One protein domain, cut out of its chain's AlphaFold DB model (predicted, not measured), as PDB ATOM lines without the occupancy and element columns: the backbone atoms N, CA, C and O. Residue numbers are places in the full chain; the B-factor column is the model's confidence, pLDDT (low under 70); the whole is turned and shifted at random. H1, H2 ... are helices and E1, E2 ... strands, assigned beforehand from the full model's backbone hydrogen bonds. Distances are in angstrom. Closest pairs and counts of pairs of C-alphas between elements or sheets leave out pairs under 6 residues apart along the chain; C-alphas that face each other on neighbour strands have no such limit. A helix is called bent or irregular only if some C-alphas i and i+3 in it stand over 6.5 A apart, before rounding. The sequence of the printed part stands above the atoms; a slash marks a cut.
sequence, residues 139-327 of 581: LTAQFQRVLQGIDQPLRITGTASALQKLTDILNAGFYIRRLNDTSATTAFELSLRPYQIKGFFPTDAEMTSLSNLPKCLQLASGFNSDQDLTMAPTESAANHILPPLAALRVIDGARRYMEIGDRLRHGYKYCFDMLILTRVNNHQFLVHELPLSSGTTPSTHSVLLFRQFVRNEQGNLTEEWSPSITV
ATOM      1  N   LEU A 139     -25.627   0.565 -29.724       86.31
ATOM      2  CA  LEU A 139     -26.598   1.018 -30.708       86.31
ATOM      3  C   LEU A 139     -26.232   0.437 -32.072       86.31
ATOM      4  O   LEU A 139     -25.069   0.131 -32.333       86.31
ATOM      5  N   THR A 140     -27.219   0.299 -32.952       87.38
ATOM      6  CA  THR A 140     -27.004  -0.129 -34.339       87.38
ATOM      7  C   THR A 140     -27.420   0.990 -35.279       87.38
ATOM      8  O   THR A 140     -28.550   1.470 -35.208       87.38
ATOM      9  N   ALA A 141     -26.529   1.367 -36.191       87.75
ATOM     10  CA  ALA A 141     -26.793   2.343 -37.240       87.75
ATOM     11  C   ALA A 141     -26.422   1.774 -38.618       87.75
ATOM     12  O   ALA A 141     -25.683   0.792 -38.733       87.75
ATOM     13  N   GLN A 142     -26.985   2.366 -39.673       88.50
ATOM     14  CA  GLN A 142     -26.678   1.997 -41.053       88.50
ATOM     15  C   GLN A 142     -25.716   3.005 -41.665       88.50
ATOM     16  O   GLN A 142     -25.962   4.205 -41.617       88.50
ATOM     17  N   PHE A 143     -24.658   2.498 -42.287       87.50
ATOM     18  CA  PHE A 143     -23.640   3.314 -42.934       87.50
ATOM     19  C   PHE A 143     -23.467   2.897 -44.384       87.50
ATOM     20  O   PHE A 143     -23.402   1.709 -44.694       87.50
ATOM     21  N   GLN A 144     -23.356   3.871 -45.278       83.94
ATOM     22  CA  GLN A 144     -23.047   3.635 -46.687       83.94
ATOM     23  C   GLN A 144     -21.574   3.942 -46.963       83.94
ATOM     24  O   GLN A 144     -20.962   4.737 -46.253       83.94
ATOM     25  N   ARG A 145     -21.012   3.324 -48.012       79.44
ATOM     26  CA  ARG A 145     -19.655   3.603 -48.529       79.44
ATOM     27  C   ARG A 145     -18.511   3.411 -47.521       79.44
ATOM     28  O   ARG A 145     -17.443   3.993 -47.668       79.44
ATOM     29  N   VAL A 146     -18.716   2.563 -46.516       83.62
ATOM     30  CA  VAL A 146     -17.695   2.248 -45.502       83.62
ATOM     31  C   VAL A 146     -16.545   1.443 -46.098       83.62
ATOM     32  O   VAL A 146     -15.381   1.665 -45.772       83.62
ATOM     33  N   LEU A 147     -16.873   0.493 -46.976       83.69
ATOM     34  CA  LEU A 147     -15.925  -0.398 -47.632       83.69
ATOM     35  C   LEU A 147     -15.874  -0.055 -49.123       83.69
ATOM     36  O   LEU A 147     -16.914   0.115 -49.761       83.69
ATOM     37  N   GLN A 148     -14.670   0.013 -49.690       81.31
ATOM     38  CA  GLN A 148     -14.490   0.277 -51.115       81.31
ATOM     39  C   GLN A 148     -15.237  -0.759 -51.966       81.31
ATOM     40  O   GLN A 148     -15.101  -1.963 -51.747       81.31
ATOM     41  N   GLY A 149     -15.996  -0.284 -52.958       71.50
ATOM     42  CA  GLY A 149     -16.730  -1.140 -53.894       71.50
ATOM     43  C   GLY A 149     -17.993  -1.785 -53.317       71.50
ATOM     44  O   GLY A 149     -18.584  -2.636 -53.975       71.50
ATOM     45  N   ILE A 150     -18.413  -1.403 -52.104       76.50
ATOM     46  CA  ILE A 150     -19.666  -1.856 -51.494       76.50
ATOM     47  C   ILE A 150     -20.547  -0.640 -51.225       76.50
ATOM     48  O   ILE A 150     -20.369   0.077 -50.240       76.50
ATOM     49  N   ASP A 151     -21.532  -0.445 -52.098       70.75
ATOM     50  CA  ASP A 151     -22.503   0.648 -51.983       70.75
ATOM     51  C   ASP A 151     -23.711   0.292 -51.104       70.75
ATOM     52  O   ASP A 151     -24.502   1.162 -50.743       70.75
ATOM     53  N   GLN A 152     -23.857  -0.982 -50.725       78.88
ATOM     54  CA  GLN A 152     -24.947  -1.412 -49.853       78.88
ATOM     55  C   GLN A 152     -24.760  -0.872 -48.426       78.88
ATOM     56  O   GLN A 152     -23.643  -0.909 -47.899       78.88
ATOM     57  N   PRO A 153     -25.843  -0.409 -47.771       83.75
ATOM     58  CA  PRO A 153     -25.776   0.044 -46.391       83.75
ATOM     59  C   PRO A 153     -25.392  -1.117 -45.467       83.75
ATOM     60  O   PRO A 153     -26.048  -2.158 -45.431       83.75
ATOM     61  N   LEU A 154     -24.327  -0.923 -44.695       86.88
ATOM     62  CA  LEU A 154     -23.848  -1.872 -43.701       86.88
ATOM     63  C   LEU A 154     -24.475  -1.557 -42.348       86.88
ATOM     64  O   LEU A 154     -24.478  -0.408 -41.903       86.88
ATOM     65  N   ARG A 155     -24.977  -2.592 -41.672       88.25
ATOM     66  CA  ARG A 155     -25.419  -2.498 -40.279       88.25
ATOM     67  C   ARG A 155     -24.205  -2.612 -39.365       88.25
ATOM     68  O   ARG A 155     -23.557  -3.659 -39.326       88.25
ATOM     69  N   ILE A 156     -23.912  -1.533 -38.646       90.81
ATOM     70  CA  ILE A 156     -22.768  -1.432 -37.740       90.81
ATOM     71  C   ILE A 156     -23.288  -1.183 -36.327       90.81
ATOM     72  O   ILE A 156     -24.095  -0.279 -36.111       90.81
ATOM     73  N   THR A 157     -22.823  -1.990 -35.377       91.19
ATOM     74  CA  THR A 157     -23.169  -1.881 -33.957       91.19
ATOM     75  C   THR A 157     -21.972  -1.377 -33.156       91.19
ATOM     76  O   THR A 157     -20.852  -1.824 -33.375       91.19
ATOM     77  N   GLY A 158     -22.190  -0.460 -32.220       89.00
ATOM     78  CA  GLY A 158     -21.139   0.099 -31.367       89.00
ATOM     79  C   GLY A 158     -21.710   1.028 -30.302       89.00
ATOM     80  O   GLY A 158     -22.925   1.195 -30.204       89.00
ATOM     81  N   THR A 159     -20.851   1.645 -29.495       85.31
ATOM     82  CA  THR A 159     -21.284   2.707 -28.572       85.31
ATOM     83  C   THR A 159     -21.686   3.962 -29.353       85.31
ATOM     84  O   THR A 159     -21.241   4.168 -30.483       85.31
ATOM     85  N   ALA A 160     -22.502   4.835 -28.753       81.06
ATOM     86  CA  ALA A 160     -22.888   6.106 -29.380       81.06
ATOM     87  C   ALA A 160     -21.663   6.938 -29.816       81.06
ATOM     88  O   ALA A 160     -21.625   7.431 -30.941       81.06
ATOM     89  N   SER A 161     -20.633   7.007 -28.963       83.12
ATOM     90  CA  SER A 161     -19.360   7.678 -29.269       83.12
ATOM     91  C   SER A 161     -18.656   7.046 -30.474       83.12
ATOM     92  O   SER A 161     -18.332   7.747 -31.431       83.12
ATOM     93  N   ALA A 162     -18.499   5.717 -30.496       86.75
ATOM     94  CA  ALA A 162     -17.823   5.027 -31.594       86.75
ATOM     95  C   ALA A 162     -18.556   5.204 -32.938       86.75
ATOM     96  O   ALA A 162     -17.923   5.399 -33.974       86.75
ATOM     97  N   LEU A 163     -19.892   5.175 -32.931       88.31
ATOM     98  CA  LEU A 163     -20.703   5.378 -34.136       88.31
ATOM     99  C   LEU A 163     -20.642   6.825 -34.639       88.31
ATOM    100  O   LEU A 163     -20.571   7.049 -35.848       88.31
ATOM    101  N   GLN A 164     -20.634   7.804 -33.734       86.12
ATOM    102  CA  GLN A 164     -20.467   9.207 -34.107       86.12
ATOM    103  C   GLN A 164     -19.078   9.449 -34.712       86.12
ATOM    104  O   GLN A 164     -18.973   9.999 -35.802       86.12
ATOM    105  N   LYS A 165     -18.016   8.937 -34.082       86.81
ATOM    106  CA  LYS A 165     -16.645   9.038 -34.606       86.81
ATOM    107  C   LYS A 165     -16.500   8.374 -35.972       86.81
ATOM    108  O   LYS A 165     -15.860   8.928 -36.862       86.81
ATOM    109  N   LEU A 166     -17.142   7.222 -36.175       88.94
ATOM    110  CA  LEU A 166     -17.202   6.585 -37.489       88.94
ATOM    111  C   LEU A 166     -17.911   7.481 -38.517       88.94
ATOM    112  O   LEU A 166     -17.429   7.612 -39.638       88.94
ATOM    113  N   THR A 167     -19.015   8.126 -38.137       86.69
ATOM    114  CA  THR A 167     -19.729   9.087 -38.995       86.69
ATOM    115  C   THR A 167     -18.814  10.235 -39.420       86.69
ATOM    116  O   THR A 167     -18.735  10.546 -40.608       86.69
ATOM    117  N   ASP A 168     -18.075  10.821 -38.479       82.62
ATOM    118  CA  ASP A 168     -17.163  11.939 -38.737       82.62
ATOM    119  C   ASP A 168     -16.045  11.543 -39.718       82.62
ATOM    120  O   ASP A 168     -15.772  12.257 -40.685       82.62
ATOM    121  N   ILE A 169     -15.443  10.365 -39.512       84.44
ATOM    122  CA  ILE A 169     -14.397   9.802 -40.381       84.44
ATOM    123  C   ILE A 169     -14.925   9.591 -41.809       84.44
ATOM    124  O   ILE A 169     -14.287  10.001 -42.782       84.44
ATOM    125  N   LEU A 170     -16.108   8.986 -41.951       85.00
ATOM    126  CA  LEU A 170     -16.714   8.721 -43.260       85.00
ATOM    127  C   LEU A 170     -17.117  10.018 -43.978       85.00
ATOM    128  O   LEU A 170     -16.891  10.153 -45.181       85.00
ATOM    129  N   ASN A 171     -17.651  11.004 -43.251       81.56
ATOM    130  CA  ASN A 171     -17.984  12.324 -43.795       81.56
ATOM    131  C   ASN A 171     -16.743  13.070 -44.304       81.56
ATOM    132  O   ASN A 171     -16.804  13.756 -45.328       81.56
ATOM    133  N   ALA A 172     -15.598  12.876 -43.645       74.88
ATOM    134  CA  ALA A 172     -14.309  13.386 -44.101       74.88
ATOM    135  C   ALA A 172     -13.755  12.658 -45.343       74.88
ATOM    136  O   ALA A 172     -12.710  13.033 -45.871       74.88
ATOM    137  N   GLY A 173     -14.460  11.643 -45.852       77.56
ATOM    138  CA  GLY A 173     -14.100  10.924 -47.071       77.56
ATOM    139  C   GLY A 173     -13.111   9.786 -46.854       77.56
ATOM    140  O   GLY A 173     -12.507   9.332 -47.830       77.56
ATOM    141  N   PHE A 174     -12.946   9.328 -45.609       83.50
ATOM    142  CA  PHE A 174     -12.250   8.078 -45.335       83.50
ATOM    143  C   PHE A 174     -13.155   6.895 -45.643       83.50
ATOM    144  O   PHE A 174     -14.367   6.934 -45.455       83.50
ATOM    145  N   TYR A 175     -12.539   5.818 -46.098       84.94
ATOM    146  CA  TYR A 175     -13.180   4.540 -46.343       84.94
ATOM    147  C   TYR A 175     -12.128   3.443 -46.216       84.94
ATOM    148  O   TYR A 175     -10.920   3.685 -46.274       84.94
ATOM    149  N   ILE A 176     -12.578   2.212 -46.030       85.69
ATOM    150  CA  ILE A 176     -11.688   1.064 -45.914       85.69
ATOM    151  C   ILE A 176     -11.441   0.506 -47.308       85.69
ATOM    152  O   ILE A 176     -12.364   0.050 -47.994       85.69
ATOM    153  N   ARG A 177     -10.173   0.490 -47.713       76.94
ATOM    154  CA  ARG A 177      -9.738  -0.286 -48.871       76.94
ATOM    155  C   ARG A 177      -9.538  -1.716 -48.423       76.94
ATOM    156  O   ARG A 177      -8.658  -1.975 -47.611       76.94
ATOM    157  N   ARG A 178     -10.331  -2.643 -48.963       67.88
ATOM    158  CA  ARG A 178     -10.072  -4.072 -48.772       67.88
ATOM    159  C   ARG A 178      -8.760  -4.414 -49.470       67.88
ATOM    160  O   ARG A 178      -8.711  -4.509 -50.694       67.88
ATOM    161  N   LEU A 179      -7.699  -4.516 -48.682       62.69
ATOM    162  CA  LEU A 179      -6.469  -5.175 -49.081       62.69
ATOM    163  C   LEU A 179      -6.565  -6.597 -48.543       62.69
ATOM    164  O   LEU A 179      -6.893  -6.778 -47.372       62.69
ATOM    165  N   ASN A 180      -6.309  -7.578 -49.399       65.06
ATOM    166  CA  ASN A 180      -6.148  -8.948 -48.936       65.06
ATOM    167  C   ASN A 180      -4.819  -9.020 -48.166       65.06
ATOM    168  O   ASN A 180      -3.825  -8.436 -48.606       65.06
ATOM    169  N   ASP A 181      -4.828  -9.697 -47.020       65.19
ATOM    170  CA  ASP A 181      -3.631 -10.129 -46.289       65.19
ATOM    171  C   ASP A 181      -2.674  -9.029 -45.795       65.19
ATOM    172  O   ASP A 181      -1.452  -9.161 -45.904       65.19
ATOM    173  N   THR A 182      -3.180  -7.944 -45.191       80.56
ATOM    174  CA  THR A 182      -2.293  -7.017 -44.457       80.56
ATOM    175  C   THR A 182      -2.240  -7.299 -42.958       80.56
ATOM    176  O   THR A 182      -3.249  -7.583 -42.313       80.56
ATOM    177  N   SER A 183      -1.031  -7.203 -42.392       88.81
ATOM    178  CA  SER A 183      -0.807  -7.292 -40.946       88.81
ATOM    179  C   SER A 183      -1.371  -6.064 -40.217       88.81
ATOM    180  O   SER A 183      -1.448  -4.977 -40.798       88.81
ATOM    181  N   ALA A 184      -1.696  -6.204 -38.927       89.69
ATOM    182  CA  ALA A 184      -2.151  -5.086 -38.089       89.69
ATOM    183  C   ALA A 184      -1.166  -3.903 -38.100       89.69
ATOM    184  O   ALA A 184      -1.575  -2.749 -38.186       89.69
ATOM    185  N   THR A 185       0.137  -4.200 -38.073       90.12
ATOM    186  CA  THR A 185       1.225  -3.213 -38.105       90.12
ATOM    187  C   THR A 185       1.153  -2.369 -39.375       90.12
ATOM    188  O   THR A 185       1.108  -1.144 -39.308       90.12
ATOM    189  N   THR A 186       1.073  -3.026 -40.534       89.56
ATOM    190  CA  THR A 186       1.018  -2.352 -41.837       89.56
ATOM    191  C   THR A 186      -0.278  -1.564 -42.008       89.56
ATOM    192  O   THR A 186      -0.258  -0.444 -42.515       89.56
ATOM    193  N   ALA A 187      -1.411  -2.122 -41.572       90.81
ATOM    194  CA  ALA A 187      -2.695  -1.431 -41.627       90.81
ATOM    195  C   ALA A 187      -2.686  -0.149 -40.778       90.81
ATOM    196  O   ALA A 187      -3.206   0.880 -41.213       90.81
ATOM    197  N   PHE A 188      -2.054  -0.188 -39.603       91.94
ATOM    198  CA  PHE A 188      -1.878   0.982 -38.751       91.94
ATOM    199  C   PHE A 188      -1.007   2.059 -39.406       91.94
ATOM    200  O   PHE A 188      -1.472   3.187 -39.564       91.94
ATOM    201  N   GLU A 189       0.198   1.712 -39.869       89.94
ATOM    202  CA  GLU A 189       1.111   2.665 -40.529       89.94
ATOM    203  C   GLU A 189       0.447   3.346 -41.735       89.94
ATOM    204  O   GLU A 189       0.511   4.565 -41.901       89.94
ATOM    205  N   LEU A 190      -0.259   2.571 -42.566       88.94
ATOM    206  CA  LEU A 190      -0.951   3.103 -43.739       88.94
ATOM    207  C   LEU A 190      -2.143   4.001 -43.378       88.94
ATOM    208  O   LEU A 190      -2.383   4.977 -44.087       88.94
ATOM    209  N   SER A 191      -2.855   3.707 -42.288       90.75
ATOM    210  CA  SER A 191      -3.982   4.532 -41.819       90.75
ATOM    211  C   SER A 191      -3.521   5.830 -41.156       90.75
ATOM    212  O   SER A 191      -4.236   6.829 -41.190       90.75
ATOM    213  N   LEU A 192      -2.319   5.835 -40.575       89.56
ATOM    214  CA  LEU A 192      -1.726   7.009 -39.939       89.56
ATOM    215  C   LEU A 192      -1.061   7.955 -40.953       89.56
ATOM    216  O   LEU A 192      -1.027   9.171 -40.754       89.56
ATOM    217  N   ARG A 193      -0.578   7.412 -42.076       87.94
ATOM    218  CA  ARG A 193       0.156   8.146 -43.116       87.94
ATOM    219  C   ARG A 193      -0.513   9.441 -43.597       87.94
ATOM    220  O   ARG A 193       0.220  10.416 -43.764       87.94
ATOM    221  N   PRO A 194      -1.841   9.527 -43.823       84.56
ATOM    222  CA  PRO A 194      -2.471  10.797 -44.166       84.56
ATOM    223  C   PRO A 194      -2.099  11.892 -43.158       84.56
ATOM    224  O   PRO A 194      -1.588  12.936 -43.562       84.56
ATOM    225  N   TYR A 195      -2.252  11.622 -41.857       85.62
ATOM    226  CA  TYR A 195      -1.975  12.562 -40.762       85.62
ATOM    227  C   TYR A 195      -0.516  13.000 -40.707       85.62
ATOM    228  O   TYR A 195      -0.243  14.176 -40.459       85.62
ATOM    229  N   GLN A 196       0.405  12.095 -41.032       86.00
ATOM    230  CA  GLN A 196       1.827  12.409 -41.156       86.00
ATOM    231  C   GLN A 196       2.106  13.341 -42.342       86.00
ATOM    232  O   GLN A 196       2.802  14.340 -42.189       86.00
ATOM    233  N   ILE A 197       1.511  13.071 -43.511       81.94
ATOM    234  CA  ILE A 197       1.689  13.888 -44.727       81.94
ATOM    235  C   ILE A 197       1.172  15.318 -44.524       81.94
ATOM    236  O   ILE A 197       1.773  16.266 -45.023       81.94
ATOM    237  N   LYS A 198       0.065  15.495 -43.794       79.56
ATOM    238  CA  LYS A 198      -0.462  16.829 -43.450       79.56
ATOM    239  C   LYS A 198       0.258  17.493 -42.279       79.56
ATOM    240  O   LYS A 198      -0.024  18.649 -41.985       79.56
ATOM    241  N   GLY A 199       1.166  16.783 -41.618       75.50
ATOM    242  CA  GLY A 199       1.918  17.290 -40.479       75.50
ATOM    243  C   GLY A 199       1.123  17.411 -39.177       75.50
ATOM    244  O   GLY A 199       1.560  18.104 -38.257       75.50
ATOM    245  N   PHE A 200      -0.028  16.741 -39.079       80.06
ATOM    246  CA  PHE A 200      -0.789  16.642 -37.830       80.06
ATOM    247  C   PHE A 200      -0.200  15.607 -36.873       80.06
ATOM    248  O   PHE A 200      -0.332  15.767 -35.668       80.06
ATOM    249  N   PHE A 201       0.484  14.594 -37.401       85.06
ATOM    250  CA  PHE A 201       1.168  13.570 -36.617       85.06
ATOM    251  C   PHE A 201       2.658  13.502 -37.004       85.06
ATOM    252  O   PHE A 201       2.974  13.763 -38.170       85.06
ATOM    253  N   PRO A 202       3.585  13.169 -36.084       83.44
ATOM    254  CA  PRO A 202       4.997  12.986 -36.410       83.44
ATOM    255  C   PRO A 202       5.252  11.935 -37.490       83.44
ATOM    256  O   PRO A 202       4.615  10.883 -37.546       83.44
ATOM    257  N   THR A 203       6.243  12.193 -38.330       84.69
ATOM    258  CA  THR A 203       6.772  11.196 -39.259       84.69
ATOM    259  C   THR A 203       7.486  10.080 -38.498       84.69
ATOM    260  O   THR A 203       8.002  10.280 -37.397       84.69
ATOM    261  N   ASP A 204       7.587   8.900 -39.108       82.81
ATOM    262  CA  ASP A 204       8.279   7.766 -38.482       82.81
ATOM    263  C   ASP A 204       9.760   8.065 -38.198       82.81
ATOM    264  O   ASP A 204      10.330   7.550 -37.236       82.81
ATOM    265  N   ALA A 205      10.386   8.925 -39.010       81.31
ATOM    266  CA  ALA A 205      11.756   9.383 -38.800       81.31
ATOM    267  C   ALA A 205      11.876  10.272 -37.552       81.31
ATOM    268  O   ALA A 205      12.776  10.058 -36.743       81.31
ATOM    269  N   GLU A 206      10.946  11.213 -37.356       80.62
ATOM    270  CA  GLU A 206      10.874  12.037 -36.141       80.62
ATOM    271  C   GLU A 206      10.660  11.157 -34.904       80.62
ATOM    272  O   GLU A 206      11.406  11.268 -33.933       80.62
ATOM    273  N   MET A 207       9.726  10.205 -34.972       84.50
ATOM    274  CA  MET A 207       9.464   9.265 -33.876       84.50
ATOM    275  C   MET A 207      10.673   8.382 -33.558       84.50
ATOM    276  O   MET A 207      10.971   8.136 -32.395       84.50
ATOM    277  N   THR A 208      11.405   7.924 -34.574       82.50
ATOM    278  CA  THR A 208      12.619   7.111 -34.380       82.50
ATOM    279  C   THR A 208      13.784   7.949 -33.855       82.50
ATOM    280  O   THR A 208      14.625   7.453 -33.112       82.50
ATOM    281  N   SER A 209      13.850   9.237 -34.205       78.25
ATOM    282  CA  SER A 209      14.894  10.124 -33.693       78.25
ATOM    283  C   SER A 209      14.809  10.301 -32.175       78.25
ATOM    284  O   SER A 209      15.852  10.417 -31.535       78.25
ATOM    285  N   LEU A 210      13.604  10.221 -31.590       76.06
ATOM    286  CA  LEU A 210      13.395  10.333 -30.145       76.06
ATOM    287  C   LEU A 210      14.197   9.306 -29.355       76.06
ATOM    288  O   LEU A 210      14.890   9.682 -28.415       76.06
ATOM    289  N   SER A 211      14.168   8.032 -29.752       74.06
ATOM    290  CA  SER A 211      14.893   6.980 -29.029       74.06
ATOM    291  C   SER A 211      16.411   7.157 -29.072       74.06
ATOM    292  O   SER A 211      17.117   6.580 -28.249       74.06
ATOM    293  N   ASN A 212      16.913   7.958 -30.015       76.62
ATOM    294  CA  ASN A 212      18.337   8.228 -30.195       76.62
ATOM    295  C   ASN A 212      18.797   9.512 -29.484       76.62
ATOM    296  O   ASN A 212      19.995   9.787 -29.444       76.62
ATOM    297  N   LEU A 213      17.875  10.310 -28.935       71.75
ATOM    298  CA  LEU A 213      18.224  11.501 -28.163       71.75
ATOM    299  C   LEU A 213      18.782  11.123 -26.780       71.75
ATOM    300  O   LEU A 213      18.402  10.095 -26.222       71.75
ATOM    301  N   PRO A 214      19.626  11.966 -26.164       74.94
ATOM    302  CA  PRO A 214      19.938  11.864 -24.739       74.94
ATOM    303  C   PRO A 214      18.669  11.838 -23.871       74.94
ATOM    304  O   PRO A 214      17.706  12.548 -24.167       74.94
ATOM    305  N   LYS A 215      18.677  11.077 -22.765       69.50
ATOM    306  CA  LYS A 215      17.499  10.878 -21.890       69.50
ATOM    307  C   LYS A 215      16.855  12.192 -21.423       69.50
ATOM    308  O   LYS A 215      15.636  12.287 -21.379       69.50
ATOM    309  N   CYS A 216      17.647  13.228 -21.145       58.47
ATOM    310  CA  CYS A 216      17.127  14.550 -20.774       58.47
ATOM    311  C   CYS A 216      16.298  15.204 -21.895       58.47
ATOM    312  O   CYS A 216      15.256  15.792 -21.625       58.47
ATOM    313  N   LEU A 217      16.715  15.063 -23.157       59.47
ATOM    314  CA  LEU A 217      15.989  15.600 -24.309       59.47
ATOM    315  C   LEU A 217      14.761  14.755 -24.666       59.47
ATOM    316  O   LEU A 217      13.779  15.309 -25.156       59.47
ATOM    317  N   GLN A 218      14.797  13.450 -24.383       67.25
ATOM    318  CA  GLN A 218      13.624  12.577 -24.456       67.25
ATOM    319  C   GLN A 218      12.557  13.016 -23.448       67.25
ATOM    320  O   GLN A 218      11.437  13.344 -23.844       67.25
ATOM    321  N   LEU A 219      12.931  13.138 -22.171       63.88
ATOM    322  CA  LEU A 219      12.019  13.573 -21.111       63.88
ATOM    323  C   LEU A 219      11.479  14.978 -21.376       63.88
ATOM    324  O   LEU A 219      10.275  15.193 -21.272       63.88
ATOM    325  N   ALA A 220      12.331  15.903 -21.832       59.19
ATOM    326  CA  ALA A 220      11.893  17.234 -22.239       59.19
ATOM    327  C   ALA A 220      10.857  17.175 -23.373       59.19
ATOM    328  O   ALA A 220       9.924  17.961 -23.381       59.19
ATOM    329  N   SER A 221      10.954  16.228 -24.310       58.97
ATOM    330  CA  SER A 221       9.936  16.039 -25.356       58.97
ATOM    331  C   SER A 221       8.642  15.355 -24.881       58.97
ATOM    332  O   SER A 221       7.750  15.127 -25.696       58.97
ATOM    333  N   GLY A 222       8.523  15.041 -23.585       64.38
ATOM    334  CA  GLY A 222       7.405  14.279 -23.026       64.38
ATOM    335  C   GLY A 222       7.485  12.781 -23.329       64.38
ATOM    336  O   GLY A 222       6.466  12.095 -23.278       64.38
ATOM    337  N   PHE A 223       8.671  12.278 -23.687       73.25
ATOM    338  CA  PHE A 223       8.925  10.861 -23.921       73.25
ATOM    339  C   PHE A 223       9.747  10.279 -22.770       73.25
ATOM    340  O   PHE A 223      10.899  10.655 -22.551       73.25
ATOM    341  N   ASN A 224       9.161   9.331 -22.046       77.19
ATOM    342  CA  ASN A 224       9.835   8.560 -21.017       77.19
ATOM    343  C   ASN A 224       9.907   7.096 -21.448       77.19
ATOM    344  O   ASN A 224       8.925   6.365 -21.331       77.19
ATOM    345  N   SER A 225      11.082   6.649 -21.896       74.62
ATOM    346  CA  SER A 225      11.304   5.273 -22.359       74.62
ATOM    347  C   SER A 225      10.850   4.205 -21.359       74.62
ATOM    348  O   SER A 225      10.394   3.142 -21.767       74.62
ATOM    349  N   ASP A 226      10.955   4.479 -20.059       72.62
ATOM    350  CA  ASP A 226      10.684   3.493 -19.011       72.62
ATOM    351  C   ASP A 226       9.172   3.321 -18.772       72.62
ATOM    352  O   ASP A 226       8.718   2.237 -18.409       72.62
ATOM    353  N   GLN A 227       8.384   4.373 -19.008       74.12
ATOM    354  CA  GLN A 227       6.932   4.386 -18.795       74.12
ATOM    355  C   GLN A 227       6.167   4.175 -20.106       74.12
ATOM    356  O   GLN A 227       5.293   3.312 -20.184       74.12
ATOM    357  N   ASP A 228       6.551   4.888 -21.162       73.81
ATOM    358  CA  ASP A 228       5.812   4.960 -22.425       73.81
ATOM    359  C   ASP A 228       5.922   3.695 -23.275       73.81
ATOM    360  O   ASP A 228       5.060   3.414 -24.107       73.81
ATOM    361  N   LEU A 229       6.971   2.899 -23.053       72.50
ATOM    362  CA  LEU A 229       7.139   1.598 -23.701       72.50
ATOM    363  C   LEU A 229       6.390   0.474 -22.972       72.50
ATOM    364  O   LEU A 229       6.405  -0.672 -23.426       72.50
ATOM    365  N   THR A 230       5.729   0.783 -21.853       70.56
ATOM    366  CA  THR A 230       4.975  -0.186 -21.053       70.56
ATOM    367  C   THR A 230       3.479   0.130 -21.076       70.56
ATOM    368  O   THR A 230       3.064   1.286 -21.132       70.56
ATOM    369  N   MET A 231       2.634  -0.903 -21.070       72.56
ATOM    370  CA  MET A 231       1.174  -0.755 -21.054       72.56
ATOM    371  C   MET A 231       0.621  -1.316 -19.749       72.56
ATOM    372  O   MET A 231       0.866  -2.481 -19.426       72.56
ATOM    373  N   ALA A 232      -0.134  -0.503 -19.005       69.75
ATOM    374  CA  ALA A 232      -0.827  -0.981 -17.817       69.75
ATOM    375  C   ALA A 232      -1.945  -1.965 -18.225       69.75
ATOM    376  O   ALA A 232      -2.636  -1.722 -19.217       69.75
ATOM    377  N   PRO A 233      -2.195  -3.054 -17.471       69.06
ATOM    378  CA  PRO A 233      -3.235  -4.029 -17.819       69.06
ATOM    379  C   PRO A 233      -4.636  -3.421 -17.960       69.06
ATOM    380  O   PRO A 233      -5.425  -3.876 -18.782       69.06
ATOM    381  N   THR A 234      -4.936  -2.382 -17.179       68.69
ATOM    382  CA  THR A 234      -6.200  -1.631 -17.225       68.69
ATOM    383  C   THR A 234      -6.362  -0.816 -18.501       68.69
ATOM    384  O   THR A 234      -7.486  -0.586 -18.930       68.69
ATOM    385  N   GLU A 235      -5.257  -0.402 -19.117       70.00
ATOM    386  CA  GLU A 235      -5.245   0.390 -20.345       70.00
ATOM    387  C   GLU A 235      -5.220  -0.489 -21.599       70.00
ATOM    388  O   GLU A 235      -5.469   0.024 -22.684       70.00
ATOM    389  N   SER A 236      -4.946  -1.794 -21.483       79.50
ATOM    390  CA  SER A 236      -4.817  -2.707 -22.626       79.50
ATOM    391  C   SER A 236      -6.114  -2.846 -23.429       79.50
ATOM    392  O   SER A 236      -7.210  -2.985 -22.881       79.50
ATOM    393  N   ALA A 237      -5.983  -2.904 -24.756       81.62
ATOM    394  CA  ALA A 237      -7.091  -3.089 -25.691       81.62
ATOM    395  C   ALA A 237      -7.856  -4.410 -25.482       81.62
ATOM    396  O   ALA A 237      -8.996  -4.535 -25.936       81.62
ATOM    397  N   ALA A 238      -7.266  -5.377 -24.766       79.50
ATOM    398  CA  ALA A 238      -7.895  -6.651 -24.423       79.50
ATOM    399  C   ALA A 238      -9.243  -6.485 -23.703       79.50
ATOM    400  O   ALA A 238     -10.138  -7.305 -23.889       79.50
ATOM    401  N   ASN A 239      -9.408  -5.407 -22.931       71.06
ATOM    402  CA  ASN A 239     -10.618  -5.159 -22.141       71.06
ATOM    403  C   ASN A 239     -11.716  -4.412 -22.914       71.06
ATOM    404  O   ASN A 239     -12.817  -4.229 -22.400       71.06
ATOM    405  N   HIS A 240     -11.422  -3.952 -24.132       73.44
ATOM    406  CA  HIS A 240     -12.268  -2.999 -24.854       73.44
ATOM    407  C   HIS A 240     -12.803  -3.531 -26.187       73.44
ATOM    408  O   HIS A 240     -13.701  -2.916 -26.762       73.44
ATOM    409  N   ILE A 241     -12.267  -4.645 -26.700       79.75
ATOM    410  CA  ILE A 241     -12.606  -5.157 -28.033       79.75
ATOM    411  C   ILE A 241     -13.129  -6.582 -27.982       79.75
ATOM    412  O   ILE A 241     -12.506  -7.481 -27.418       79.75
ATOM    413  N   LEU A 242     -14.232  -6.791 -28.701       77.12
ATOM    414  CA  LEU A 242     -14.771  -8.106 -29.004       77.12
ATOM    415  C   LEU A 242     -14.901  -8.308 -30.526       77.12
ATOM    416  O   LEU A 242     -15.341  -7.401 -31.235       77.12
ATOM    417  N   PRO A 243     -14.564  -9.496 -31.064       79.62
ATOM    418  CA  PRO A 243     -13.900 -10.628 -30.398       79.62
ATOM    419  C   PRO A 243     -12.450 -10.309 -29.960       79.62
ATOM    420  O   PRO A 243     -11.895  -9.326 -30.449       79.62
ATOM    421  N   PRO A 244     -11.799 -11.115 -29.098       82.38
ATOM    422  CA  PRO A 244     -10.434 -10.850 -28.619       82.38
ATOM    423  C   PRO A 244      -9.412 -10.687 -29.750       82.38
ATOM    424  O   PRO A 244      -9.497 -11.395 -30.751       82.38
ATOM    425  N   LEU A 245      -8.461  -9.761 -29.606       84.12
ATOM    426  CA  LEU A 245      -7.441  -9.435 -30.614       84.12
ATOM    427  C   LEU A 245      -6.340 -10.503 -30.694       84.12
ATOM    428  O   LEU A 245      -5.665 -10.748 -29.695       84.12
ATOM    429  N   ALA A 246      -6.079 -11.064 -31.882       85.25
ATOM    430  CA  ALA A 246      -4.896 -11.912 -32.076       85.25
ATOM    431  C   ALA A 246      -3.621 -11.049 -32.160       85.25
ATOM    432  O   ALA A 246      -2.590 -11.386 -31.580       85.25
ATOM    433  N   ALA A 247      -3.716  -9.872 -32.785       85.56
ATOM    434  CA  ALA A 247      -2.653  -8.870 -32.846       85.56
ATOM    435  C   ALA A 247      -2.600  -7.909 -31.633       85.56
ATOM    436  O   ALA A 247      -2.166  -6.766 -31.781       85.56
ATOM    437  N   LEU A 248      -3.009  -8.338 -30.429       85.88
ATOM    438  CA  LEU A 248      -3.126  -7.473 -29.238       85.88
ATOM    439  C   LEU A 248      -1.875  -6.617 -28.976       85.88
ATOM    440  O   LEU A 248      -1.979  -5.402 -28.833       85.88
ATOM    441  N   ARG A 249      -0.687  -7.236 -28.976       84.44
ATOM    442  CA  ARG A 249       0.587  -6.537 -28.721       84.44
ATOM    443  C   ARG A 249       0.848  -5.405 -29.713       84.44
ATOM    444  O   ARG A 249       1.400  -4.376 -29.343       84.44
ATOM    445  N   VAL A 250       0.457  -5.601 -30.972       88.12
ATOM    446  CA  VAL A 250       0.624  -4.591 -32.022       88.12
ATOM    447  C   VAL A 250      -0.327  -3.425 -31.785       88.12
ATOM    448  O   VAL A 250       0.086  -2.281 -31.918       88.12
ATOM    449  N   ILE A 251      -1.575  -3.707 -31.408       89.38
ATOM    450  CA  ILE A 251      -2.580  -2.674 -31.143       89.38
ATOM    451  C   ILE A 251      -2.223  -1.855 -29.898       89.38
ATOM    452  O   ILE A 251      -2.276  -0.628 -29.949       89.38
ATOM    453  N   ASP A 252      -1.788  -2.495 -28.811       86.62
ATOM    454  CA  ASP A 252      -1.337  -1.776 -27.612       86.62
ATOM    455  C   ASP A 252      -0.076  -0.942 -27.894       86.62
ATOM    456  O   ASP A 252      -0.005   0.223 -27.499       86.62
ATOM    457  N   GLY A 253       0.880  -1.483 -28.657       85.62
ATOM    458  CA  GLY A 253       2.055  -0.731 -29.100       85.62
ATOM    459  C   GLY A 253       1.699   0.463 -29.993       85.62
ATOM    460  O   GLY A 253       2.235   1.552 -29.810       85.62
ATOM    461  N   ALA A 254       0.755   0.295 -30.921       89.31
ATOM    462  CA  ALA A 254       0.266   1.371 -31.780       89.31
ATOM    463  C   ALA A 254      -0.433   2.483 -30.980       89.31
ATOM    464  O   ALA A 254      -0.287   3.659 -31.304       89.31
ATOM    465  N   ARG A 255      -1.145   2.136 -29.902       86.88
ATOM    466  CA  ARG A 255      -1.745   3.127 -28.996       86.88
ATOM    467  C   ARG A 255      -0.691   3.951 -28.268       86.88
ATOM    468  O   ARG A 255      -0.789   5.173 -28.296       86.88
ATOM    469  N   ARG A 256       0.348   3.315 -27.715       84.88
ATOM    470  CA  ARG A 256       1.489   4.046 -27.132       84.88
ATOM    471  C   ARG A 256       2.203   4.908 -28.162       84.88
ATOM    472  O   ARG A 256       2.548   6.045 -27.871       84.88
ATOM    473  N   TYR A 257       2.374   4.403 -29.380       87.50
ATOM    474  CA  TYR A 257       2.980   5.167 -30.464       87.50
ATOM    475  C   TYR A 257       2.207   6.454 -30.774       87.50
ATOM    476  O   TYR A 257       2.826   7.507 -30.913       87.50
ATOM    477  N   MET A 258       0.872   6.389 -30.845       86.81
ATOM    478  CA  MET A 258       0.043   7.586 -31.019       86.81
ATOM    479  C   MET A 258       0.178   8.538 -29.835       86.81
ATOM    480  O   MET A 258       0.406   9.719 -30.038       86.81
ATOM    481  N   GLU A 259       0.138   8.023 -28.609       81.81
ATOM    482  CA  GLU A 259       0.256   8.842 -27.402       81.81
ATOM    483  C   GLU A 259       1.586   9.617 -27.333       81.81
ATOM    484  O   GLU A 259       1.607  10.814 -27.049       81.81
ATOM    485  N   ILE A 260       2.700   8.951 -27.655       81.44
ATOM    486  CA  ILE A 260       4.023   9.582 -27.743       81.44
ATOM    487  C   ILE A 260       4.033  10.634 -28.862       81.44
ATOM    488  O   ILE A 260       4.572  11.727 -28.687       81.44
ATOM    489  N   GLY A 261       3.441  10.316 -30.016       81.81
ATOM    490  CA  GLY A 261       3.419  11.227 -31.157       81.81
ATOM    491  C   GLY A 261       2.574  12.481 -30.922       81.81
ATOM    492  O   GLY A 261       2.978  13.572 -31.337       81.81
ATOM    493  N   ASP A 262       1.461  12.346 -30.203       78.06
ATOM    494  CA  ASP A 262       0.593  13.451 -29.788       78.06
ATOM    495  C   ASP A 262       1.382  14.440 -28.918       78.06
ATOM    496  O   ASP A 262       1.479  15.632 -29.239       78.06
ATOM    497  N   ARG A 263       2.063  13.921 -27.885       75.44
ATOM    498  CA  ARG A 263       2.937  14.721 -27.010       75.44
ATOM    499  C   ARG A 263       4.054  15.413 -27.791       75.44
ATOM    500  O   ARG A 263       4.299  16.608 -27.590       75.44
ATOM    501  N   LEU A 264       4.689  14.694 -28.722       73.56
ATOM    502  CA  LEU A 264       5.812  15.209 -29.503       73.56
ATOM    503  C   LEU A 264       5.425  16.413 -30.373       73.56
ATOM    504  O   LEU A 264       6.114  17.431 -30.343       73.56
ATOM    505  N   ARG A 265       4.362  16.299 -31.179       67.62
ATOM    506  CA  ARG A 265       4.098  17.252 -32.271       67.62
ATOM    507  C   ARG A 265       3.423  18.534 -31.801       67.62
ATOM    508  O   ARG A 265       3.771  19.606 -32.282       67.62
ATOM    509  N   HIS A 266       2.434  18.424 -30.916       61.62
ATOM    510  CA  HIS A 266       1.504  19.530 -30.667       61.62
ATOM    511  C   HIS A 266       1.076  19.684 -29.204       61.62
ATOM    512  O   HIS A 266       0.245  20.540 -28.914       61.62
ATOM    513  N   GLY A 267       1.616  18.883 -28.278       61.97
ATOM    514  CA  GLY A 267       1.053  18.816 -26.926       61.97
ATOM    515  C   GLY A 267      -0.389  18.296 -26.970       61.97
ATOM    516  O   GLY A 267      -0.694  17.395 -27.745       61.97
ATOM    517  N   TYR A 268      -1.297  18.884 -26.189       56.81
ATOM    518  CA  TYR A 268      -2.696  18.437 -26.111       56.81
ATOM    519  C   TYR A 268      -3.590  18.946 -27.257       56.81
ATOM    520  O   TYR A 268      -4.766  18.584 -27.331       56.81
ATOM    521  N   LYS A 269      -3.048  19.749 -28.182       62.00
ATOM    522  CA  LYS A 269      -3.806  20.361 -29.287       62.00
ATOM    523  C   LYS A 269      -4.344  19.356 -30.307       62.00
ATOM    524  O   LYS A 269      -5.410  19.582 -30.877       62.00
ATOM    525  N   TYR A 270      -3.620  18.268 -30.562       70.38
ATOM    526  CA  TYR A 270      -4.120  17.161 -31.373       70.38
ATOM    527  C   TYR A 270      -3.991  15.873 -30.585       70.38
ATOM    528  O   TYR A 270      -2.920  15.517 -30.113       70.38
ATOM    529  N   CYS A 271      -5.120  15.195 -30.461       75.19
ATOM    530  CA  CYS A 271      -5.272  13.984 -29.685       75.19
ATOM    531  C   CYS A 271      -5.908  12.905 -30.565       75.19
ATOM    532  O   CYS A 271      -6.973  13.146 -31.156       75.19
ATOM    533  N   PHE A 272      -5.247  11.759 -30.700       83.94
ATOM    534  CA  PHE A 272      -5.625  10.686 -31.614       83.94
ATOM    535  C   PHE A 272      -6.149   9.472 -30.848       83.94
ATOM    536  O   PHE A 272      -5.475   8.916 -29.987       83.94
ATOM    537  N   ASP A 273      -7.352   9.015 -31.194       86.88
ATOM    538  CA  ASP A 273      -7.854   7.713 -30.749       86.88
ATOM    539  C   ASP A 273      -7.811   6.669 -31.875       86.88
ATOM    540  O   ASP A 273      -7.570   6.980 -33.047       86.88
ATOM    541  N   MET A 274      -8.037   5.405 -31.508       90.38
ATOM    542  CA  MET A 274      -8.150   4.309 -32.465       90.38
ATOM    543  C   MET A 274      -9.592   3.821 -32.543       90.38
ATOM    544  O   MET A 274     -10.187   3.441 -31.532       90.38
ATOM    545  N   LEU A 275     -10.124   3.754 -33.761       92.25
ATOM    546  CA  LEU A 275     -11.382   3.079 -34.055       92.25
ATOM    547  C   LEU A 275     -11.104   1.775 -34.797       92.25
ATOM    548  O   LEU A 275     -10.429   1.771 -35.824       92.25
ATOM    549  N   ILE A 276     -11.673   0.670 -34.316       93.62
ATOM    550  CA  ILE A 276     -11.545  -0.642 -34.958       93.62
ATOM    551  C   ILE A 276     -12.921  -1.138 -35.395       93.62
ATOM    552  O   ILE A 276     -13.768  -1.490 -34.570       93.62
ATOM    553  N   LEU A 277     -13.127  -1.202 -36.711       93.31
ATOM    554  CA  LEU A 277     -14.292  -1.822 -37.331       93.31
ATOM    555  C   LEU A 277     -14.013  -3.308 -37.573       93.31
ATOM    556  O   LEU A 277     -13.213  -3.671 -38.431       93.31
ATOM    557  N   THR A 278     -14.701  -4.174 -36.840       92.12
ATOM    558  CA  THR A 278     -14.565  -5.628 -36.925       92.12
ATOM    559  C   THR A 278     -15.745  -6.246 -37.663       92.12
ATOM    560  O   THR A 278     -16.901  -6.047 -37.291       92.12
ATOM    561  N   ARG A 279     -15.468  -7.056 -38.683       89.06
ATOM    562  CA  ARG A 279     -16.465  -7.913 -39.328       89.06
ATOM    563  C   ARG A 279     -16.625  -9.205 -38.527       89.06
ATOM    564  O   ARG A 279     -15.715 -10.027 -38.498       89.06
ATOM    565  N   VAL A 280     -17.788  -9.390 -37.901       83.19
ATOM    566  CA  VAL A 280     -18.106 -10.602 -37.120       83.19
ATOM    567  C   VAL A 280     -18.641 -11.708 -38.023       83.19
ATOM    568  O   VAL A 280     -18.302 -12.875 -37.861       83.19
ATOM    569  N   ASN A 281     -19.473 -11.343 -38.997       77.94
ATOM    570  CA  ASN A 281     -19.977 -12.246 -40.029       77.94
ATOM    571  C   ASN A 281     -20.264 -11.453 -41.319       77.94
ATOM    572  O   ASN A 281     -19.904 -10.283 -41.442       77.94
ATOM    573  N   ASN A 282     -20.896 -12.075 -42.317       74.06
ATOM    574  CA  ASN A 282     -21.165 -11.427 -43.606       74.06
ATOM    575  C   ASN A 282     -22.091 -10.202 -43.528       74.06
ATOM    576  O   ASN A 282     -22.074  -9.389 -44.449       74.06
ATOM    577  N   HIS A 283     -22.860 -10.050 -42.450       74.69
ATOM    578  CA  HIS A 283     -23.906  -9.031 -42.335       74.69
ATOM    579  C   HIS A 283     -23.800  -8.168 -41.074       74.69
ATOM    580  O   HIS A 283     -24.580  -7.232 -40.912       74.69
ATOM    581  N   GLN A 284     -22.850  -8.467 -40.189       83.12
ATOM    582  CA  GLN A 284     -22.713  -7.829 -38.891       83.12
ATOM    583  C   GLN A 284     -21.302  -7.288 -38.701       83.12
ATOM    584  O   GLN A 284     -20.308  -8.019 -38.769       83.12
ATOM    585  N   PHE A 285     -21.254  -5.997 -38.394       90.31
ATOM    586  CA  PHE A 285     -20.037  -5.271 -38.093       90.31
ATOM    587  C   PHE A 285     -20.134  -4.676 -36.693       90.31
ATOM    588  O   PHE A 285     -21.187  -4.172 -36.299       90.31
ATOM    589  N   LEU A 286     -19.028  -4.725 -35.961       90.81
ATOM    590  CA  LEU A 286     -18.878  -4.074 -34.670       90.81
ATOM    591  C   LEU A 286     -17.839  -2.970 -34.783       90.81
ATOM    592  O   LEU A 286     -16.760  -3.212 -35.312       90.81
ATOM    593  N   VAL A 287     -18.135  -1.784 -34.267       92.56
ATOM    594  CA  VAL A 287     -17.152  -0.708 -34.137       92.56
ATOM    595  C   VAL A 287     -16.821  -0.502 -32.667       92.56
ATOM    596  O   VAL A 287     -17.709  -0.290 -31.841       92.56
ATOM    597  N   HIS A 288     -15.532  -0.586 -32.356       90.06
ATOM    598  CA  HIS A 288     -15.004  -0.341 -31.022       90.06
ATOM    599  C   HIS A 288     -14.110   0.888 -31.050       90.06
ATOM    600  O   HIS A 288     -13.301   1.067 -31.962       90.06
ATOM    601  N   GLU A 289     -14.266   1.716 -30.032       87.62
ATOM    602  CA  GLU A 289     -13.377   2.827 -29.749       87.62
ATOM    603  C   GLU A 289     -12.403   2.390 -28.658       87.62
ATOM    604  O   GLU A 289     -12.824   1.905 -27.606       87.62
ATOM    605  N   LEU A 290     -11.111   2.570 -28.911       84.31
ATOM    606  CA  LEU A 290     -10.077   2.423 -27.899       84.31
ATOM    607  C   LEU A 290      -9.727   3.821 -27.376       84.31
ATOM    608  O   LEU A 290      -9.076   4.577 -28.105       84.31
ATOM    609  N   PRO A 291     -10.163   4.187 -26.154       65.75
ATOM    610  CA  PRO A 291      -9.872   5.500 -25.595       65.75
ATOM    611  C   PRO A 291      -8.364   5.680 -25.379       65.75
ATOM    612  O   PRO A 291      -7.604   4.708 -25.304       65.75
ATOM    613  N   LEU A 292      -7.920   6.933 -25.275       66.06
ATOM    614  CA  LEU A 292      -6.531   7.243 -24.941       66.06
ATOM    615  C   LEU A 292      -6.185   6.726 -23.547       66.06
ATOM    616  O   LEU A 292      -7.008   6.797 -22.635       66.06
ATOM    617  N   SER A 293      -4.949   6.264 -23.382       56.41
ATOM    618  CA  SER A 293      -4.434   5.811 -22.090       56.41
ATOM    619  C   SER A 293      -4.460   6.908 -21.021       56.41
ATOM    620  O   SER A 293      -4.706   6.613 -19.859       56.41
ATOM    621  N   SER A 294      -4.294   8.180 -21.407       54.84
ATOM    622  CA  SER A 294      -4.320   9.313 -20.474       54.84
ATOM    623  C   SER A 294      -5.718   9.672 -19.960       54.84
ATOM    624  O   SER A 294      -5.822  10.334 -18.933       54.84
ATOM    625  N   GLY A 295      -6.796   9.268 -20.649       54.47
ATOM    626  CA  GLY A 295      -8.195   9.433 -20.222       54.47
ATOM    627  C   GLY A 295      -8.718  10.869 -20.016       54.47
ATOM    628  O   GLY A 295      -9.920  11.042 -19.826       54.47
ATOM    629  N   THR A 296      -7.862  11.893 -20.046       52.50
ATOM    630  CA  THR A 296      -8.186  13.268 -19.624       52.50
ATOM    631  C   THR A 296      -8.479  14.220 -20.779       52.50
ATOM    632  O   THR A 296      -9.256  15.158 -20.603       52.50
ATOM    633  N   THR A 297      -7.920  13.977 -21.967       62.00
ATOM    634  CA  THR A 297      -8.135  14.818 -23.152       62.00
ATOM    635  C   THR A 297      -9.039  14.149 -24.183       62.00
ATOM    636  O   THR A 297      -8.816  12.993 -24.548       62.00
ATOM    637  N   PRO A 298     -10.060  14.858 -24.693       67.31
ATOM    638  CA  PRO A 298     -10.915  14.315 -25.732       67.31
ATOM    639  C   PRO A 298     -10.179  14.221 -27.065       67.31
ATOM    640  O   PRO A 298      -9.420  15.111 -27.446       67.31
ATOM    641  N   SER A 299     -10.448  13.150 -27.810       75.81
ATOM    642  CA  SER A 299      -9.821  12.948 -29.111       75.81
ATOM    643  C   SER A 299     -10.287  13.982 -30.135       75.81
ATOM    644  O   SER A 299     -11.480  14.238 -30.315       75.81
ATOM    645  N   THR A 300      -9.323  14.537 -30.855       75.94
ATOM    646  CA  THR A 300      -9.530  15.451 -31.984       75.94
ATOM    647  C   THR A 300      -9.656  14.703 -33.309       75.94
ATOM    648  O   THR A 300     -10.366  15.159 -34.204       75.94
ATOM    649  N   HIS A 301      -8.984  13.553 -33.417       82.81
ATOM    650  CA  HIS A 301      -8.889  12.720 -34.609       82.81
ATOM    651  C   HIS A 301      -9.014  11.244 -34.240       82.81
ATOM    652  O   HIS A 301      -8.805  10.854 -33.090       82.81
ATOM    653  N   SER A 302      -9.341  10.433 -35.243       87.75
ATOM    654  CA  SER A 302      -9.533   8.996 -35.098       87.75
ATOM    655  C   SER A 302      -8.855   8.239 -36.221       87.75
ATOM    656  O   SER A 302      -9.168   8.463 -37.390       87.75
ATOM    657  N   VAL A 303      -7.977   7.305 -35.869       90.56
ATOM    658  CA  VAL A 303      -7.366   6.380 -36.824       90.56
ATOM    659  C   VAL A 303      -8.276   5.166 -36.969       90.56
ATOM    660  O   VAL A 303      -8.434   4.381 -36.034       90.56
ATOM    661  N   LEU A 304      -8.894   5.018 -38.143       92.12
ATOM    662  CA  LEU A 304      -9.784   3.896 -38.445       92.12
ATOM    663  C   LEU A 304      -8.995   2.701 -38.990       92.12
ATOM    664  O   LEU A 304      -8.294   2.818 -39.997       92.12
ATOM    665  N   LEU A 305      -9.197   1.539 -38.376       93.06
ATOM    666  CA  LEU A 305      -8.712   0.242 -38.835       93.06
ATOM    667  C   LEU A 305      -9.877  -0.702 -39.102       93.06
ATOM    668  O   LEU A 305     -10.892  -0.681 -38.401       93.06
ATOM    669  N   PHE A 306      -9.711  -1.567 -40.096       93.00
ATOM    670  CA  PHE A 306     -10.632  -2.662 -40.361       93.00
ATOM    671  C   PHE A 306     -10.007  -3.995 -39.994       93.00
ATOM    672  O   PHE A 306      -8.830  -4.231 -40.260       93.00
ATOM    673  N   ARG A 307     -10.829  -4.869 -39.428       92.19
ATOM    674  CA  ARG A 307     -10.457  -6.200 -38.980       92.19
ATOM    675  C   ARG A 307     -11.483  -7.214 -39.467       92.19
ATOM    676  O   ARG A 307     -12.688  -7.011 -39.302       92.19
ATOM    677  N   GLN A 308     -11.023  -8.333 -40.004       89.81
ATOM    678  CA  GLN A 308     -11.876  -9.466 -40.347       89.81
ATOM    679  C   GLN A 308     -11.188 -10.792 -40.041       89.81
ATOM    680  O   GLN A 308      -9.966 -10.870 -39.952       89.81
ATOM    681  N   PHE A 309     -11.989 -11.842 -39.897       87.19
ATOM    682  CA  PHE A 309     -11.485 -13.199 -39.744       87.19
ATOM    683  C   PHE A 309     -11.753 -13.990 -41.016       87.19
ATOM    684  O   PHE A 309     -12.898 -14.069 -41.470       87.19
ATOM    685  N   VAL A 310     -10.704 -14.576 -41.579       85.44
ATOM    686  CA  VAL A 310     -10.756 -15.333 -42.833       85.44
ATOM    687  C   VAL A 310     -10.116 -16.692 -42.607       85.44
ATOM    688  O   VAL A 310      -9.145 -16.818 -41.861       85.44
ATOM    689  N   ARG A 311     -10.687 -17.738 -43.206       83.38
ATOM    690  CA  ARG A 311     -10.053 -19.056 -43.204       83.38
ATOM    691  C   ARG A 311      -8.991 -19.084 -44.290       83.38
ATOM    692  O   ARG A 311      -9.315 -18.841 -45.448       83.38
ATOM    693  N   ASN A 312      -7.756 -19.378 -43.907       81.50
ATOM    694  CA  ASN A 312      -6.674 -19.557 -44.861       81.50
ATOM    695  C   ASN A 312      -6.861 -20.853 -45.674       81.50
ATOM    696  O   ASN A 312      -7.775 -21.643 -45.423       81.50
ATOM    697  N   GLU A 313      -5.976 -21.087 -46.641       82.00
ATOM    698  CA  GLU A 313      -6.009 -22.272 -47.511       82.00
ATOM    699  C   GLU A 313      -5.940 -23.597 -46.730       82.00
ATOM    700  O   GLU A 313      -6.442 -24.621 -47.187       82.00
ATOM    701  N   GLN A 314      -5.364 -23.577 -45.524       83.69
ATOM    702  CA  GLN A 314      -5.270 -24.722 -44.617       83.69
ATOM    703  C   GLN A 314      -6.507 -24.876 -43.708       83.69
ATOM    704  O   GLN A 314      -6.536 -25.757 -42.853       83.69
ATOM    705  N   GLY A 315      -7.527 -24.028 -43.868       79.50
ATOM    706  CA  GLY A 315      -8.760 -24.041 -43.079       79.50
ATOM    707  C   GLY A 315      -8.654 -23.380 -41.699       79.50
ATOM    708  O   GLY A 315      -9.659 -23.314 -40.986       79.50
ATOM    709  N   ASN A 316      -7.484 -22.850 -41.333       82.38
ATOM    710  CA  ASN A 316      -7.257 -22.160 -40.065       82.38
ATOM    711  C   ASN A 316      -7.830 -20.743 -40.112       82.38
ATOM    712  O   ASN A 316      -7.683 -20.030 -41.104       82.38
ATOM    713  N   LEU A 317      -8.462 -20.314 -39.019       81.62
ATOM    714  CA  LEU A 317      -8.951 -18.946 -38.882       81.62
ATOM    715  C   LEU A 317      -7.768 -17.994 -38.667       81.62
ATOM    716  O   LEU A 317      -7.018 -18.133 -37.704       81.62
ATOM    717  N   THR A 318      -7.627 -17.018 -39.552       84.00
ATOM    718  CA  THR A 318      -6.597 -15.980 -39.510       84.00
ATOM    719  C   THR A 318      -7.237 -14.606 -39.376       84.00
ATOM    720  O   THR A 318      -8.358 -14.377 -39.835       84.00
ATOM    721  N   GLU A 319      -6.544 -13.709 -38.680       87.88
ATOM    722  CA  GLU A 319      -6.971 -12.327 -38.485       87.88
ATOM    723  C   GLU A 319      -6.322 -11.445 -39.557       87.88
ATOM    724  O   GLU A 319      -5.104 -11.263 -39.572       87.88
ATOM    725  N   GLU A 320      -7.145 -10.890 -40.441       89.69
ATOM    726  CA  GLU A 320      -6.722  -9.950 -41.474       89.69
ATOM    727  C   GLU A 320      -7.088  -8.525 -41.079       89.69
ATOM    728  O   GLU A 320      -8.177  -8.248 -40.561       89.69
ATOM    729  N   TRP A 321      -6.183  -7.604 -41.390       91.62
ATOM    730  CA  TRP A 321      -6.360  -6.184 -41.142       91.62
ATOM    731  C   TRP A 321      -6.396  -5.428 -42.462       91.62
ATOM    732  O   TRP A 321      -5.821  -5.875 -43.450       91.62
ATOM    733  N   SER A 322      -7.065  -4.279 -42.503       91.31
ATOM    734  CA  SER A 322      -6.997  -3.363 -43.643       91.31
ATOM    735  C   SER A 322      -6.958  -1.907 -43.178       91.31
ATOM    736  O   SER A 322      -7.628  -1.560 -42.199       91.31
ATOM    737  N   PRO A 323      -6.194  -1.045 -43.870       90.69
ATOM    738  CA  PRO A 323      -6.106   0.361 -43.521       90.69
ATOM    739  C   PRO A 323      -7.338   1.149 -43.968       90.69
ATOM    740  O   PRO A 323      -8.014   0.799 -44.943       90.69
ATOM    741  N   SER A 324      -7.576   2.274 -43.300       88.88
ATOM    742  CA  SER A 324      -8.400   3.336 -43.867       88.88
ATOM    743  C   SER A 324      -7.584   4.182 -44.843       88.88
ATOM    744  O   SER A 324      -6.382   4.392 -44.684       88.88
ATOM    745  N   ILE A 325      -8.248   4.660 -45.889       83.56
ATOM    746  CA  ILE A 325      -7.691   5.597 -46.862       83.56
ATOM    747  C   ILE A 325      -8.688   6.720 -47.115       83.56
ATOM    748  O   ILE A 325      -9.886   6.547 -46.916       83.56
ATOM    749  N   THR A 326      -8.201   7.870 -47.571       80.62
ATOM    750  CA  THR A 326      -9.027   9.050 -47.852       80.62
ATOM    751  C   THR A 326      -8.829   9.535 -49.284       80.62
ATOM    752  O   THR A 326      -7.705   9.548 -49.785       80.62
ATOM    753  N   VAL A 327      -9.921   9.951 -49.941       69.88
ATOM    754  CA  VAL A 327      -9.875  10.639 -51.253       69.88
ATOM    755  C   VAL A 327      -9.934  12.162 -51.104       69.88
ATOM    756  O   VAL A 327      -9.570  12.889 -52.021       69.88
TER     757      VAL A 327
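What this domain is: This is residues 139 to 327 of the 581 residues of an uncharacterized protein of Cercospora beticola (UniProt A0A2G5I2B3). A seven-stranded sheet, strongly twisted and curled like part of a barrel, wraps round helix H1 on one face, while H2 and H6 pack side by side on the other, making three layers. The short helices H3, H4 and H5 form a loosely joined group beyond H2 and H6, at one end of the longest axis. The printed part has 189 residues, with six named helices and seven named strands in the order E1 E2 H1 E3 H2 H3 H4 H5 H6 E4 E5 E6 E7. The sheet is mixed, in the order E1 E2 E5 E4 E6 E7 E3, and the class is mixed, helices and strands. The whole is compact, with a radius of gyration of the C-alphas of 16.8 A and spans of 52 by 38 by 29 A.

Where its parts are: E1, residues 139 to 143, begins at C-alpha 139 (-26.598, 1.018, -30.708). E2 is residues 154 to 159, H1 160 to 171, 16.4 A long, and E3 174 to 176. H2 is residues 184 to 197, 20.5 A, H3 204 to 212, H4 215 to 220 and H5 225 to 228. H6, residues 248 to 269, spans 27.8 A from C-alpha 248 (-3.126, -7.473, -29.238). E4 is residues 272 to 279, 22.9 A, E5 285 to 290, and E6 301 to 311, 32.9 A. E7, residues 317 to 326, 29.4 A, ends at C-alpha 326 (-9.027, 9.050, -47.852).

How they stand to each other: E1 and E2 form an antiparallel hairpin, with N 141 and O 156 2.9 A apart. E2 and E5 are parallel, with N 287 and O 157 at 2.9 A. E4 and E5 form a hairpin, with N 278 and O 286 at 2.7 A. E4 and E6 are parallel, with N 275 and O 303 at 2.9 A. E6 and E7 form a hairpin, with N 308 and O 320 at 2.9 A. E7 and E3 are antiparallel, with N 175 and O 325 at 2.9 A. The sheet curls round H1; the closest C-alphas of H1 and E5, Ala 162 and Glu 289, are 5.3 A apart. H2 lies over E6, at a height over the sheet of 8.0 A. With residues 184 to 188 alone, H2 touches H6, the C-alphas of Thr 185 and Val 250 being closest at 6.3 A, at a shallow tilt of 14 degrees, the same way. H3 and H6 are close but not clearly touching, the C-alphas of Met 207 and Gly 261 being closest at 6.9 A. H6 is irregular, C-alphas 265 and 268 being 9.2 A apart, with a kink of 75 degrees near residue 263; H2 is only just irregular, C-alphas 191 and 194 being 6.9 A apart. Every O i to N i+4 pair is within hydrogen-bond range in H1 and H4, against 8 of 10 in H2, 3 of 5 in H3 and 15 of 18 in H6; H5 is too short for such a pair.

The domain as a whole: The two C-alphas farthest apart, of Gln 152 and Cys 216, are 53.6 A apart. The printed part has no cut, and the link from H5 to H6, residues 229 to 247, is long. The mean pLDDT of the printed part is 80.3, with 29 residues under 70, among them residues 215 to 222 and 291 to 298.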